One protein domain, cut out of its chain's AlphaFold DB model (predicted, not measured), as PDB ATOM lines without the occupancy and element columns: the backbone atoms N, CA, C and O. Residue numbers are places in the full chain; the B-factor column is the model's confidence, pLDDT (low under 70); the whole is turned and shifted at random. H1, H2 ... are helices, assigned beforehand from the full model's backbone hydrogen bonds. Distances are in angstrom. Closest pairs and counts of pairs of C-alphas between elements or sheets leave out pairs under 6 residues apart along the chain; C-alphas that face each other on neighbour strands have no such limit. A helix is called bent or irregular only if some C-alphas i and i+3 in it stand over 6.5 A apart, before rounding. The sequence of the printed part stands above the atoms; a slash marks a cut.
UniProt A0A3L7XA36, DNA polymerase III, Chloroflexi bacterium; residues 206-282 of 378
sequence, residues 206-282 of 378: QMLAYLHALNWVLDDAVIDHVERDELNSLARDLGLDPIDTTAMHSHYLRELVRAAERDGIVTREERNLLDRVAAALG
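Overview. This is residues 206 to 282 of the 378 residues of the protein "DNA polymerase III" of Chloroflexi bacterium (UniProt A0A3L7XA36). Two helical hairpins, H1 with H2 and H3 with H4, are set crosswise. Printed are 77 residues with four named helices, H1 to H4 in order: all helix. The whole is compact, radius of gyration of the C-alphas 12.9 A, and spans 39 by 21 by 17 A.

Along the chain. Find C-alpha 206 at (3.870, -26.294, -37.522); from there H1 runs 23.6 A to residue 220, irregular, with C-alphas 217 and 220 7.3 A apart. Then find H2, residues 225 to 238; H3, 242 to 260, 27.3 A; and H4, 268 to 281, ending at (-13.404, -24.323, -44.043).

Arrangement. In hairpin H1 and H2, at a shallow tilt of 12 degrees, C-alphas 206 and 238 are closest, 5.8 A. H1, with residues 207 to 211 alone, only just touches H3, with 3 pairs of C-alphas within 8 A. In hairpin H3 and H4, at 6 degrees, C-alphas 249 and 281 are closest, 6.1 A. Every O i to N i+4 pair is within hydrogen-bond range in H2, H3 and H4; in H1, 10 of 11.

Size, cuts and confidence. The printed part has no cut and no long link; pLDDT is under 70 in 15 residues.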
ATOM      1  N   GLN A 206       5.050 -25.463 -37.785       80.38
ATOM      2  CA  GLN A 206       3.870 -26.294 -37.522       80.38
ATOM      3  C   GLN A 206       2.653 -25.723 -38.250       80.38
ATOM      4  O   GLN A 206       1.963 -26.440 -38.974       80.38
ATOM      5  N   MET A 207       2.429 -24.415 -38.126       80.50
ATOM      6  CA  MET A 207       1.340 -23.735 -38.830       80.50
ATOM      7  C   MET A 207       1.502 -23.830 -40.350       80.50
ATOM      8  O   MET A 207       0.532 -24.092 -41.060       80.50
ATOM      9  N   LEU A 208       2.728 -23.673 -40.852       77.38
ATOM     10  CA  LEU A 208       3.043 -23.834 -42.268       77.38
ATOM     11  C   LEU A 208       2.745 -25.254 -42.764       77.38
ATOM     12  O   LEU A 208       2.101 -25.413 -43.801       77.38
ATOM     13  N   ALA A 209       3.135 -26.287 -42.012       75.38
ATOM     14  CA  ALA A 209       2.822 -27.672 -42.364       75.38
ATOM     15  C   ALA A 209       1.305 -27.913 -42.464       75.38
ATOM     16  O   ALA A 209       0.845 -28.573 -43.400       75.38
ATOM     17  N   TYR A 210       0.527 -27.337 -41.544       83.38
ATOM     18  CA  TYR A 210      -0.932 -27.402 -41.585       83.38
ATOM     19  C   TYR A 210      -1.521 -26.666 -42.795       83.38
ATOM     20  O   TYR A 210      -2.341 -27.227 -43.517       83.38
ATOM     21  N   LEU A 211      -1.081 -25.434 -43.059       78.69
ATOM     22  CA  LEU A 211      -1.552 -24.627 -44.192       78.69
ATOM     23  C   LEU A 211      -1.219 -25.264 -45.544       78.69
ATOM     24  O   LEU A 211      -2.019 -25.187 -46.473       78.69
ATOM     25  N   HIS A 212      -0.073 -25.933 -45.646       74.31
ATOM     26  CA  HIS A 212       0.282 -26.700 -46.832       74.31
ATOM     27  C   HIS A 212      -0.666 -27.886 -47.044       74.31
ATOM     28  O   HIS A 212      -1.144 -28.105 -48.158       74.31
ATOM     29  N   ALA A 213      -0.985 -28.623 -45.975       76.00
ATOM     30  CA  ALA A 213      -1.953 -29.710 -46.053       76.00
ATOM     31  C   ALA A 213      -3.350 -29.210 -46.432       76.00
ATOM     32  O   ALA A 213      -4.006 -29.785 -47.296       76.00
ATOM     33  N   LEU A 214      -3.768 -28.092 -45.840       77.00
ATOM     34  CA  LEU A 214      -5.028 -27.434 -46.152       77.00
ATOM     35  C   LEU A 214      -5.101 -26.999 -47.617       77.00
ATOM     36  O   LEU A 214      -6.124 -27.210 -48.269       77.00
ATOM     37  N   ASN A 215      -4.013 -26.424 -48.139       73.75
ATOM     38  CA  ASN A 215      -3.902 -26.063 -49.544       73.75
ATOM     39  C   ASN A 215      -4.161 -27.294 -50.414       73.75
ATOM     40  O   ASN A 215      -5.063 -27.271 -51.242       73.75
ATOM     41  N   TRP A 216      -3.456 -28.394 -50.180       70.38
ATOM     42  CA  TRP A 216      -3.606 -29.613 -50.974       70.38
ATOM     43  C   TRP A 216      -5.021 -30.211 -50.929       70.38
ATOM     44  O   TRP A 216      -5.577 -30.507 -51.981       70.38
ATOM     45  N   VAL A 217      -5.637 -30.318 -49.745       69.00
ATOM     46  CA  VAL A 217      -7.006 -30.856 -49.612       69.00
ATOM     47  C   VAL A 217      -7.995 -29.999 -50.387       69.00
ATOM     48  O   VAL A 217      -8.784 -30.496 -51.177       69.00
ATOM     49  N   LEU A 218      -7.893 -28.678 -50.254       71.50
ATOM     50  CA  LEU A 218      -8.800 -27.753 -50.926       71.50
ATOM     51  C   LEU A 218      -8.592 -27.656 -52.439       71.50
ATOM     52  O   LEU A 218      -9.113 -26.723 -53.060       71.50
ATOM     53  N   ASP A 219      -7.780 -28.515 -53.051       65.25
ATOM     54  CA  ASP A 219      -7.493 -28.416 -54.475       65.25
ATOM     55  C   ASP A 219      -8.756 -28.609 -55.328       65.25
ATOM     56  O   ASP A 219      -8.828 -28.098 -56.438       65.25
ATOM     57  N   ASP A 220      -9.777 -29.333 -54.861       62.41
ATOM     58  CA  ASP A 220     -11.090 -29.434 -55.537       62.41
ATOM     59  C   ASP A 220     -12.154 -28.492 -54.935       62.41
ATOM     60  O   ASP A 220     -13.317 -28.498 -55.354       62.41
ATOM     61  N   ALA A 221     -11.745 -27.642 -53.988       63.28
ATOM     62  CA  ALA A 221     -12.600 -26.777 -53.181       63.28
ATOM     63  C   ALA A 221     -13.685 -27.523 -52.384       63.28
ATOM     64  O   ALA A 221     -14.716 -26.936 -52.040       63.28
ATOM     65  N   VAL A 222     -13.451 -28.798 -52.083       68.81
ATOM     66  CA  VAL A 222     -14.262 -29.627 -51.198       68.81
ATOM     67  C   VAL A 222     -13.351 -30.137 -50.076       68.81
ATOM     68  O   VAL A 222     -12.141 -30.212 -50.218       68.81
ATOM     69  N   ILE A 223     -13.928 -30.366 -48.898       75.44
ATOM     70  CA  ILE A 223     -13.270 -31.123 -47.830       75.44
ATOM     71  C   ILE A 223     -14.289 -32.155 -47.380       75.44
ATOM     72  O   ILE A 223     -15.301 -31.792 -46.751       75.44
ATOM     73  N   ASP A 224     -14.059 -33.415 -47.723       78.88
ATOM     74  CA  ASP A 224     -14.941 -34.506 -47.332       78.88
ATOM     75  C   ASP A 224     -14.799 -34.858 -45.832       78.88
ATOM     76  O   ASP A 224     -14.171 -34.142 -45.042       78.88
ATOM     77  N   HIS A 225     -15.494 -35.901 -45.371       79.69
ATOM     78  CA  HIS A 225     -15.420 -36.300 -43.962       79.69
ATOM     79  C   HIS A 225     -14.068 -36.918 -43.586       79.69
ATOM     80  O   HIS A 225     -13.595 -36.679 -42.479       79.69
ATOM     81  N   VAL A 226     -13.456 -37.674 -44.497       73.12
ATOM     82  CA  VAL A 226     -12.175 -38.355 -44.290       73.12
ATOM     83  C   VAL A 226     -11.055 -37.318 -44.223       73.12
ATOM     84  O   VAL A 226     -10.346 -37.255 -43.220       73.12
ATOM     85  N   GLU A 227     -11.005 -36.405 -45.191       78.94
ATOM     86  CA  GLU A 227     -10.021 -35.321 -45.247       78.94
ATOM     87  C   GLU A 227     -10.123 -34.392 -44.032       78.94
ATOM     88  O   GLU A 227      -9.118 -33.912 -43.502       78.94
ATOM     89  N   ARG A 228     -11.344 -34.147 -43.540       84.38
ATOM     90  CA  ARG A 228     -11.566 -33.347 -42.329       84.38
ATOM     91  C   ARG A 228     -11.044 -34.048 -41.078       84.38
ATOM     92  O   ARG A 228     -10.431 -33.397 -40.232       84.38
ATOM     93  N   ASP A 229     -11.262 -35.352 -40.952       82.69
ATOM     94  CA  ASP A 229     -10.730 -36.142 -39.838       82.69
ATOM     95  C   ASP A 229      -9.195 -36.222 -39.879       82.69
ATOM     96  O   ASP A 229      -8.530 -36.191 -38.835       82.69
ATOM     97  N   GLU A 230      -8.617 -36.249 -41.079       82.81
ATOM     98  CA  GLU A 230      -7.173 -36.251 -41.312       82.81
ATOM     99  C   GLU A 230      -6.543 -34.890 -41.002       82.81
ATOM    100  O   GLU A 230      -5.566 -34.841 -40.253       82.81
ATOM    101  N   LEU A 231      -7.146 -33.780 -41.441       84.00
ATOM    102  CA  LEU A 231      -6.729 -32.425 -41.058       84.00
ATOM    103  C   LEU A 231      -6.816 -32.210 -39.541       84.00
ATOM    104  O   LEU A 231      -5.898 -31.649 -38.942       84.00
ATOM    105  N   ASN A 232      -7.879 -32.694 -38.894       87.75
ATOM    106  CA  ASN A 232      -8.030 -32.621 -37.438       87.75
ATOM    107  C   ASN A 232      -6.986 -33.471 -36.701       87.75
ATOM    108  O   ASN A 232      -6.552 -33.124 -35.600       87.75
ATOM    109  N   SER A 233      -6.594 -34.610 -37.268       85.62
ATOM    110  CA  SER A 233      -5.532 -35.446 -36.702       85.62
ATOM    111  C   SER A 233      -4.168 -34.793 -36.884       85.62
ATOM    112  O   SER A 233      -3.433 -34.681 -35.910       85.62
ATOM    113  N   LEU A 234      -3.889 -34.244 -38.068       83.69
ATOM    114  CA  LEU A 234      -2.670 -33.491 -38.339       83.69
ATOM    115  C   LEU A 234      -2.530 -32.280 -37.409       83.69
ATOM    116  O   LEU A 234      -1.462 -32.077 -36.844       83.69
ATOM    117  N   ALA A 235      -3.594 -31.499 -37.206       87.19
ATOM    118  CA  ALA A 235      -3.576 -30.369 -36.277       87.19
ATOM    119  C   ALA A 235      -3.198 -30.806 -34.852       87.19
ATOM    120  O   ALA A 235      -2.354 -30.175 -34.219       87.19
ATOM    121  N   ARG A 236      -3.764 -31.923 -34.372       87.94
ATOM    122  CA  ARG A 236      -3.432 -32.490 -33.056       87.94
ATOM    123  C   ARG A 236      -1.988 -32.978 -32.980       87.94
ATOM    124  O   ARG A 236      -1.322 -32.695 -31.990       87.94
ATOM    125  N   ASP A 237      -1.508 -33.667 -34.012       82.88
ATOM    126  CA  ASP A 237      -0.134 -34.178 -34.077       82.88
ATOM    127  C   ASP A 237       0.896 -33.039 -34.124       82.88
ATOM    128  O   ASP A 237       1.979 -33.148 -33.551       82.88
ATOM    129  N   LEU A 238       0.538 -31.921 -34.762       82.94
ATOM    130  CA  LEU A 238       1.328 -30.691 -34.781       82.94
ATOM    131  C   LEU A 238       1.206 -29.877 -33.482       82.94
ATOM    132  O   LEU A 238       1.993 -28.960 -33.287       82.94
ATOM    133  N   GLY A 239       0.265 -30.210 -32.592       88.00
ATOM    134  CA  GLY A 239       0.035 -29.495 -31.333       88.00
ATOM    135  C   GLY A 239      -0.741 -28.179 -31.472       88.00
ATOM    136  O   GLY A 239      -0.667 -27.346 -30.573       88.00
ATOM    137  N   LEU A 240      -1.477 -27.989 -32.571       87.69
ATOM    138  CA  LEU A 240      -2.279 -26.791 -32.840       87.69
ATOM    139  C   LEU A 240      -3.639 -26.863 -32.125       87.69
ATOM    140  O   LEU A 240      -4.346 -27.872 -32.214       87.69
ATOM    141  N   ASP A 241      -4.038 -25.785 -31.445       87.75
ATOM    142  CA  ASP A 241      -5.365 -25.674 -30.822       87.75
ATOM    143  C   ASP A 241      -6.445 -25.397 -31.903       87.75
ATOM    144  O   ASP A 241      -6.179 -24.714 -32.900       87.75
ATOM    145  N   PRO A 242      -7.691 -25.888 -31.747       86.81
ATOM    146  CA  PRO A 242      -8.883 -25.374 -32.433       86.81
ATOM    147  C   PRO A 242      -8.926 -23.855 -32.699       86.81
ATOM    148  O   PRO A 242      -9.405 -23.424 -33.752       86.81
ATOM    149  N   ILE A 243      -8.436 -23.027 -31.771       85.56
ATOM    150  CA  ILE A 243      -8.377 -21.568 -31.968       85.56
ATOM    151  C   ILE A 243      -7.391 -21.205 -33.089       85.56
ATOM    152  O   ILE A 243      -7.735 -20.418 -33.976       85.56
ATOM    153  N   ASP A 244      -6.200 -21.807 -33.087       82.69
ATOM    154  CA  ASP A 244      -5.160 -21.564 -34.090       82.69
ATOM    155  C   ASP A 244      -5.619 -22.027 -35.474       82.69
ATOM    156  O   ASP A 244      -5.506 -21.290 -36.453       82.69
ATOM    157  N   THR A 245      -6.214 -23.219 -35.559       86.88
ATOM    158  CA  THR A 245      -6.731 -23.768 -36.827       86.88
ATOM    159  C   THR A 245      -7.837 -22.896 -37.426       86.88
ATOM    160  O   THR A 245      -7.797 -22.579 -38.616       86.88
ATOM    161  N   THR A 246      -8.768 -22.396 -36.605       88.38
ATOM    162  CA  THR A 246      -9.827 -21.469 -37.050       88.38
ATOM    163  C   THR A 246      -9.249 -20.150 -37.574       88.38
ATOM    164  O   THR A 246      -9.700 -19.616 -38.598       88.38
ATOM    165  N   ALA A 247      -8.225 -19.617 -36.900       84.88
ATOM    166  CA  ALA A 247      -7.520 -18.421 -37.351       84.88
ATOM    167  C   ALA A 247      -6.785 -18.668 -38.681       84.88
ATOM    168  O   ALA A 247      -6.858 -17.829 -39.584       84.88
ATOM    169  N   MET A 248      -6.144 -19.830 -38.835       83.12
ATOM    170  CA  MET A 248      -5.472 -20.246 -40.071       83.12
ATOM    171  C   MET A 248      -6.447 -20.403 -41.239       83.12
ATOM    172  O   MET A 248      -6.176 -19.869 -42.312       83.12
ATOM    173  N   HIS A 249      -7.610 -21.024 -41.035       89.12
ATOM    174  CA  HIS A 249      -8.661 -21.118 -42.055       89.12
ATOM    175  C   HIS A 249      -9.126 -19.738 -42.523       89.12
ATOM    176  O   HIS A 249      -9.198 -19.456 -43.721       89.12
ATOM    177  N   SER A 250      -9.409 -18.853 -41.562       87.75
ATOM    178  CA  SER A 250      -9.862 -17.491 -41.845       87.75
ATOM    179  C   SER A 250      -8.823 -16.701 -42.633       87.75
ATOM    180  O   SER A 250      -9.169 -15.917 -43.516       87.75
ATOM    181  N   HIS A 251      -7.543 -16.897 -42.321       82.06
ATOM    182  CA  HIS A 251      -6.459 -16.228 -43.018       82.06
ATOM    183  C   HIS A 251      -6.222 -16.802 -44.417       82.06
ATOM    184  O   HIS A 251      -6.111 -16.036 -45.371       82.06
ATOM    185  N   TYR A 252      -6.210 -18.129 -44.557       81.56
ATOM    186  CA  TYR A 252      -6.087 -18.810 -45.844       81.56
ATOM    187  C   TYR A 252      -7.132 -18.296 -46.849       81.56
ATOM    188  O   TYR A 252      -6.794 -17.915 -47.970       81.56
ATOM    189  N   LEU A 253      -8.394 -18.177 -46.417       83.38
ATOM    190  CA  LEU A 253      -9.461 -17.620 -47.250       83.38
ATOM    191  C   LEU A 253      -9.209 -16.150 -47.632       83.38
ATOM    192  O   LEU A 253      -9.489 -15.755 -48.761       83.38
ATOM    193  N   ARG A 254      -8.653 -15.331 -46.731       84.25
ATOM    194  CA  ARG A 254      -8.311 -13.929 -47.036       84.25
ATOM    195  C   ARG A 254      -7.205 -13.804 -48.078       84.25
ATOM    196  O   ARG A 254      -7.266 -12.885 -48.889       84.25
ATOM    197  N   GLU A 255      -6.226 -14.702 -48.086       77.62
ATOM    198  CA  GLU A 255      -5.173 -14.695 -49.110       77.62
ATOM    199  C   GLU A 255      -5.721 -15.101 -50.482       77.62
ATOM    200  O   GLU A 255      -5.387 -14.466 -51.483       77.62
ATOM    201  N   LEU A 256      -6.661 -16.052 -50.533       73.31
ATOM    202  CA  LEU A 256      -7.404 -16.346 -51.762       73.31
ATOM    203  C   LEU A 256      -8.224 -15.144 -52.249       73.31
ATOM    204  O   LEU A 256      -8.225 -14.858 -53.444       73.31
ATOM    205  N   VAL A 257      -8.882 -14.414 -51.342       79.62
ATOM    206  CA  VAL A 257      -9.602 -13.175 -51.686       79.62
ATOM    207  C   VAL A 257      -8.649 -12.136 -52.271       79.62
ATOM    208  O   VAL A 257      -8.893 -11.641 -53.365       79.62
ATOM    209  N   ARG A 258      -7.528 -11.848 -51.596       76.38
ATOM    210  CA  ARG A 258      -6.529 -10.879 -52.082       76.38
ATOM    211  C   ARG A 258      -6.006 -11.234 -53.462       76.38
ATOM    212  O   ARG A 258      -5.755 -10.353 -54.282       76.38
ATOM    213  N   ALA A 259      -5.808 -12.520 -53.701       66.12
ATOM    214  CA  ALA A 259      -5.362 -12.991 -54.985       66.12
ATOM    215  C   ALA A 259      -6.423 -12.847 -56.083       66.12
ATOM    216  O   ALA A 259      -6.074 -12.422 -57.183       66.12
ATOM    217  N   ALA A 260      -7.692 -13.144 -55.785       68.31
ATOM    218  CA  ALA A 260      -8.810 -12.924 -56.703       68.31
ATOM    219  C   ALA A 260      -9.029 -11.427 -56.997       68.31
ATOM    220  O   ALA A 260      -9.396 -11.049 -58.098       68.31
ATOM    221  N   GLU A 261      -8.753 -10.545 -56.036       75.94
ATOM    222  CA  GLU A 261      -8.870  -9.093 -56.219       75.94
ATOM    223  C   GLU A 261      -7.648  -8.456 -56.905       75.94
ATOM    224  O   GLU A 261      -7.656  -7.254 -57.185       75.94
ATOM    225  N   ARG A 262      -6.583  -9.223 -57.183       68.88
ATOM    226  CA  ARG A 262      -5.278  -8.682 -57.609       68.88
ATOM    227  C   ARG A 262      -5.348  -7.870 -58.902       68.88
ATOM    228  O   ARG A 262      -4.563  -6.940 -59.076       68.88
ATOM    229  N   ASP A 263      -6.246  -8.227 -59.814       62.47
ATOM    230  CA  ASP A 263      -6.453  -7.523 -61.084       62.47
ATOM    231  C   ASP A 263      -7.668  -6.573 -61.069       62.47
ATOM    232  O   ASP A 263      -7.966  -5.931 -62.079       62.47
ATOM    233  N   GLY A 264      -8.339  -6.445 -59.917       69.38
ATOM    234  CA  GLY A 264      -9.547  -5.644 -59.730       69.38
ATOM    235  C   GLY A 264     -10.824  -6.258 -60.317       69.38
ATOM    236  O   GLY A 264     -11.863  -5.588 -60.329       69.38
ATOM    237  N   ILE A 265     -10.784  -7.497 -60.817       70.00
ATOM    238  CA  ILE A 265     -11.918  -8.181 -61.443       70.00
ATOM    239  C   ILE A 265     -12.179  -9.500 -60.721       70.00
ATOM    240  O   ILE A 265     -11.488 -10.480 -60.938       70.00
ATOM    241  N   VAL A 266     -13.260  -9.555 -59.945       75.12
ATOM    242  CA  VAL A 266     -13.742 -10.809 -59.359       75.12
ATOM    243  C   VAL A 266     -14.800 -11.409 -60.274       75.12
ATOM    244  O   VAL A 266     -15.910 -10.881 -60.395       75.12
ATOM    245  N   THR A 267     -14.457 -12.511 -60.932       68.88
ATOM    246  CA  THR A 267     -15.362 -13.265 -61.807       68.88
ATOM    247  C   THR A 267     -16.409 -14.053 -61.014       68.88
ATOM    248  O   THR A 267     -16.331 -14.213 -59.791       68.88
ATOM    249  N   ARG A 268     -17.432 -14.571 -61.707       69.12
ATOM    250  CA  ARG A 268     -18.445 -15.433 -61.080       69.12
ATOM    251  C   ARG A 268     -17.830 -16.761 -60.642       69.12
ATOM    252  O   ARG A 268     -18.185 -17.282 -59.591       69.12
ATOM    253  N   GLU A 269     -16.913 -17.287 -61.440       60.53
ATOM    254  CA  GLU A 269     -16.172 -18.516 -61.196       60.53
ATOM    255  C   GLU A 269     -15.296 -18.389 -59.943       60.53
ATOM    256  O   GLU A 269     -15.397 -19.226 -59.046       60.53
ATOM    257  N   GLU A 270     -14.516 -17.309 -59.828       67.56
ATOM    258  CA  GLU A 270     -13.712 -17.016 -58.633       67.56
ATOM    259  C   GLU A 270     -14.593 -16.806 -57.405       67.56
ATOM    260  O   GLU A 270     -14.314 -17.358 -56.342       67.56
ATOM    261  N   ARG A 271     -15.711 -16.079 -57.543       82.25
ATOM    262  CA  ARG A 271     -16.651 -15.896 -56.435       82.25
ATOM    263  C   ARG A 271     -17.216 -17.226 -55.938       82.25
ATOM    264  O   ARG A 271     -17.229 -17.451 -54.728       82.25
ATOM    265  N   ASN A 272     -17.641 -18.095 -56.855       72.25
ATOM    266  CA  ASN A 272     -18.157 -19.426 -56.538       72.25
ATOM    267  C   ASN A 272     -17.077 -20.318 -55.902       72.25
ATOM    268  O   ASN A 272     -17.378 -21.128 -55.027       72.25
ATOM    269  N   LEU A 273     -15.818 -20.198 -56.339       69.69
ATOM    270  CA  LEU A 273     -14.690 -20.880 -55.710       69.69
ATOM    271  C   LEU A 273     -14.506 -20.411 -54.262       69.69
ATOM    272  O   LEU A 273     -14.458 -21.250 -53.367       69.69
ATOM    273  N   LEU A 274     -14.473 -19.096 -54.026       80.56
ATOM    274  CA  LEU A 274     -14.341 -18.516 -52.688       80.56
ATOM    275  C   LEU A 274     -15.488 -18.938 -51.757       80.56
ATOM    276  O   LEU A 274     -15.226 -19.278 -50.607       80.56
ATOM    277  N   ASP A 275     -16.732 -18.988 -52.249       81.19
ATOM    278  CA  ASP A 275     -17.880 -19.485 -51.472       81.19
ATOM    279  C   ASP A 275     -17.715 -20.950 -51.065       81.19
ATOM    280  O   ASP A 275     -17.940 -21.306 -49.908       81.19
ATOM    281  N   ARG A 276     -17.304 -21.809 -52.006       76.56
ATOM    282  CA  ARG A 276     -17.081 -23.233 -51.720       76.56
ATOM    283  C   ARG A 276     -15.967 -23.432 -50.702       76.56
ATOM    284  O   ARG A 276     -16.154 -24.187 -49.752       76.56
ATOM    285  N   VAL A 277     -14.855 -22.716 -50.855       76.94
ATOM    286  CA  VAL A 277     -13.739 -22.778 -49.905       76.94
ATOM    287  C   VAL A 277     -14.164 -22.267 -48.525       76.94
ATOM    288  O   VAL A 277     -13.877 -22.925 -47.529       76.94
ATOM    289  N   ALA A 278     -14.898 -21.153 -48.443       86.88
ATOM    290  CA  ALA A 278     -15.410 -20.631 -47.174       86.88
ATOM    291  C   ALA A 278     -16.312 -21.645 -46.457       86.88
ATOM    292  O   ALA A 278     -16.121 -21.920 -45.270       86.88
ATOM    293  N   ALA A 279     -17.235 -22.268 -47.198       82.50
ATOM    294  CA  ALA A 279     -18.107 -23.313 -46.677       82.50
ATOM    295  C   ALA A 279     -17.322 -24.553 -46.221       82.50
ATOM    296  O   ALA A 279     -17.585 -25.079 -45.140       82.50
ATOM    297  N   ALA A 280     -16.340 -25.004 -47.007       78.31
ATOM    298  CA  ALA A 280     -15.519 -26.169 -46.682       78.31
ATOM    299  C   ALA A 280     -14.701 -25.963 -45.394       78.31
ATOM    300  O   ALA A 280     -14.597 -26.878 -44.571       78.31
ATOM    301  N   LEU A 281     -14.184 -24.744 -45.206       84.56
ATOM    302  CA  LEU A 281     -13.404 -24.323 -44.043       84.56
ATOM    303  C   LEU A 281     -14.245 -23.973 -42.807       84.56
ATOM    304  O   LEU A 281     -13.686 -23.852 -41.715       84.56
ATOM    305  N   GLY A 282     -15.559 -23.784 -42.967       87.88
ATOM    306  CA  GLY A 282     -16.443 -23.301 -41.904       87.88
ATOM    307  C   GLY A 282     -16.160 -21.851 -41.492       87.88
ATOM    308  O   GLY A 282     -16.361 -21.498 -40.331       87.88
TER     309      GLY A 282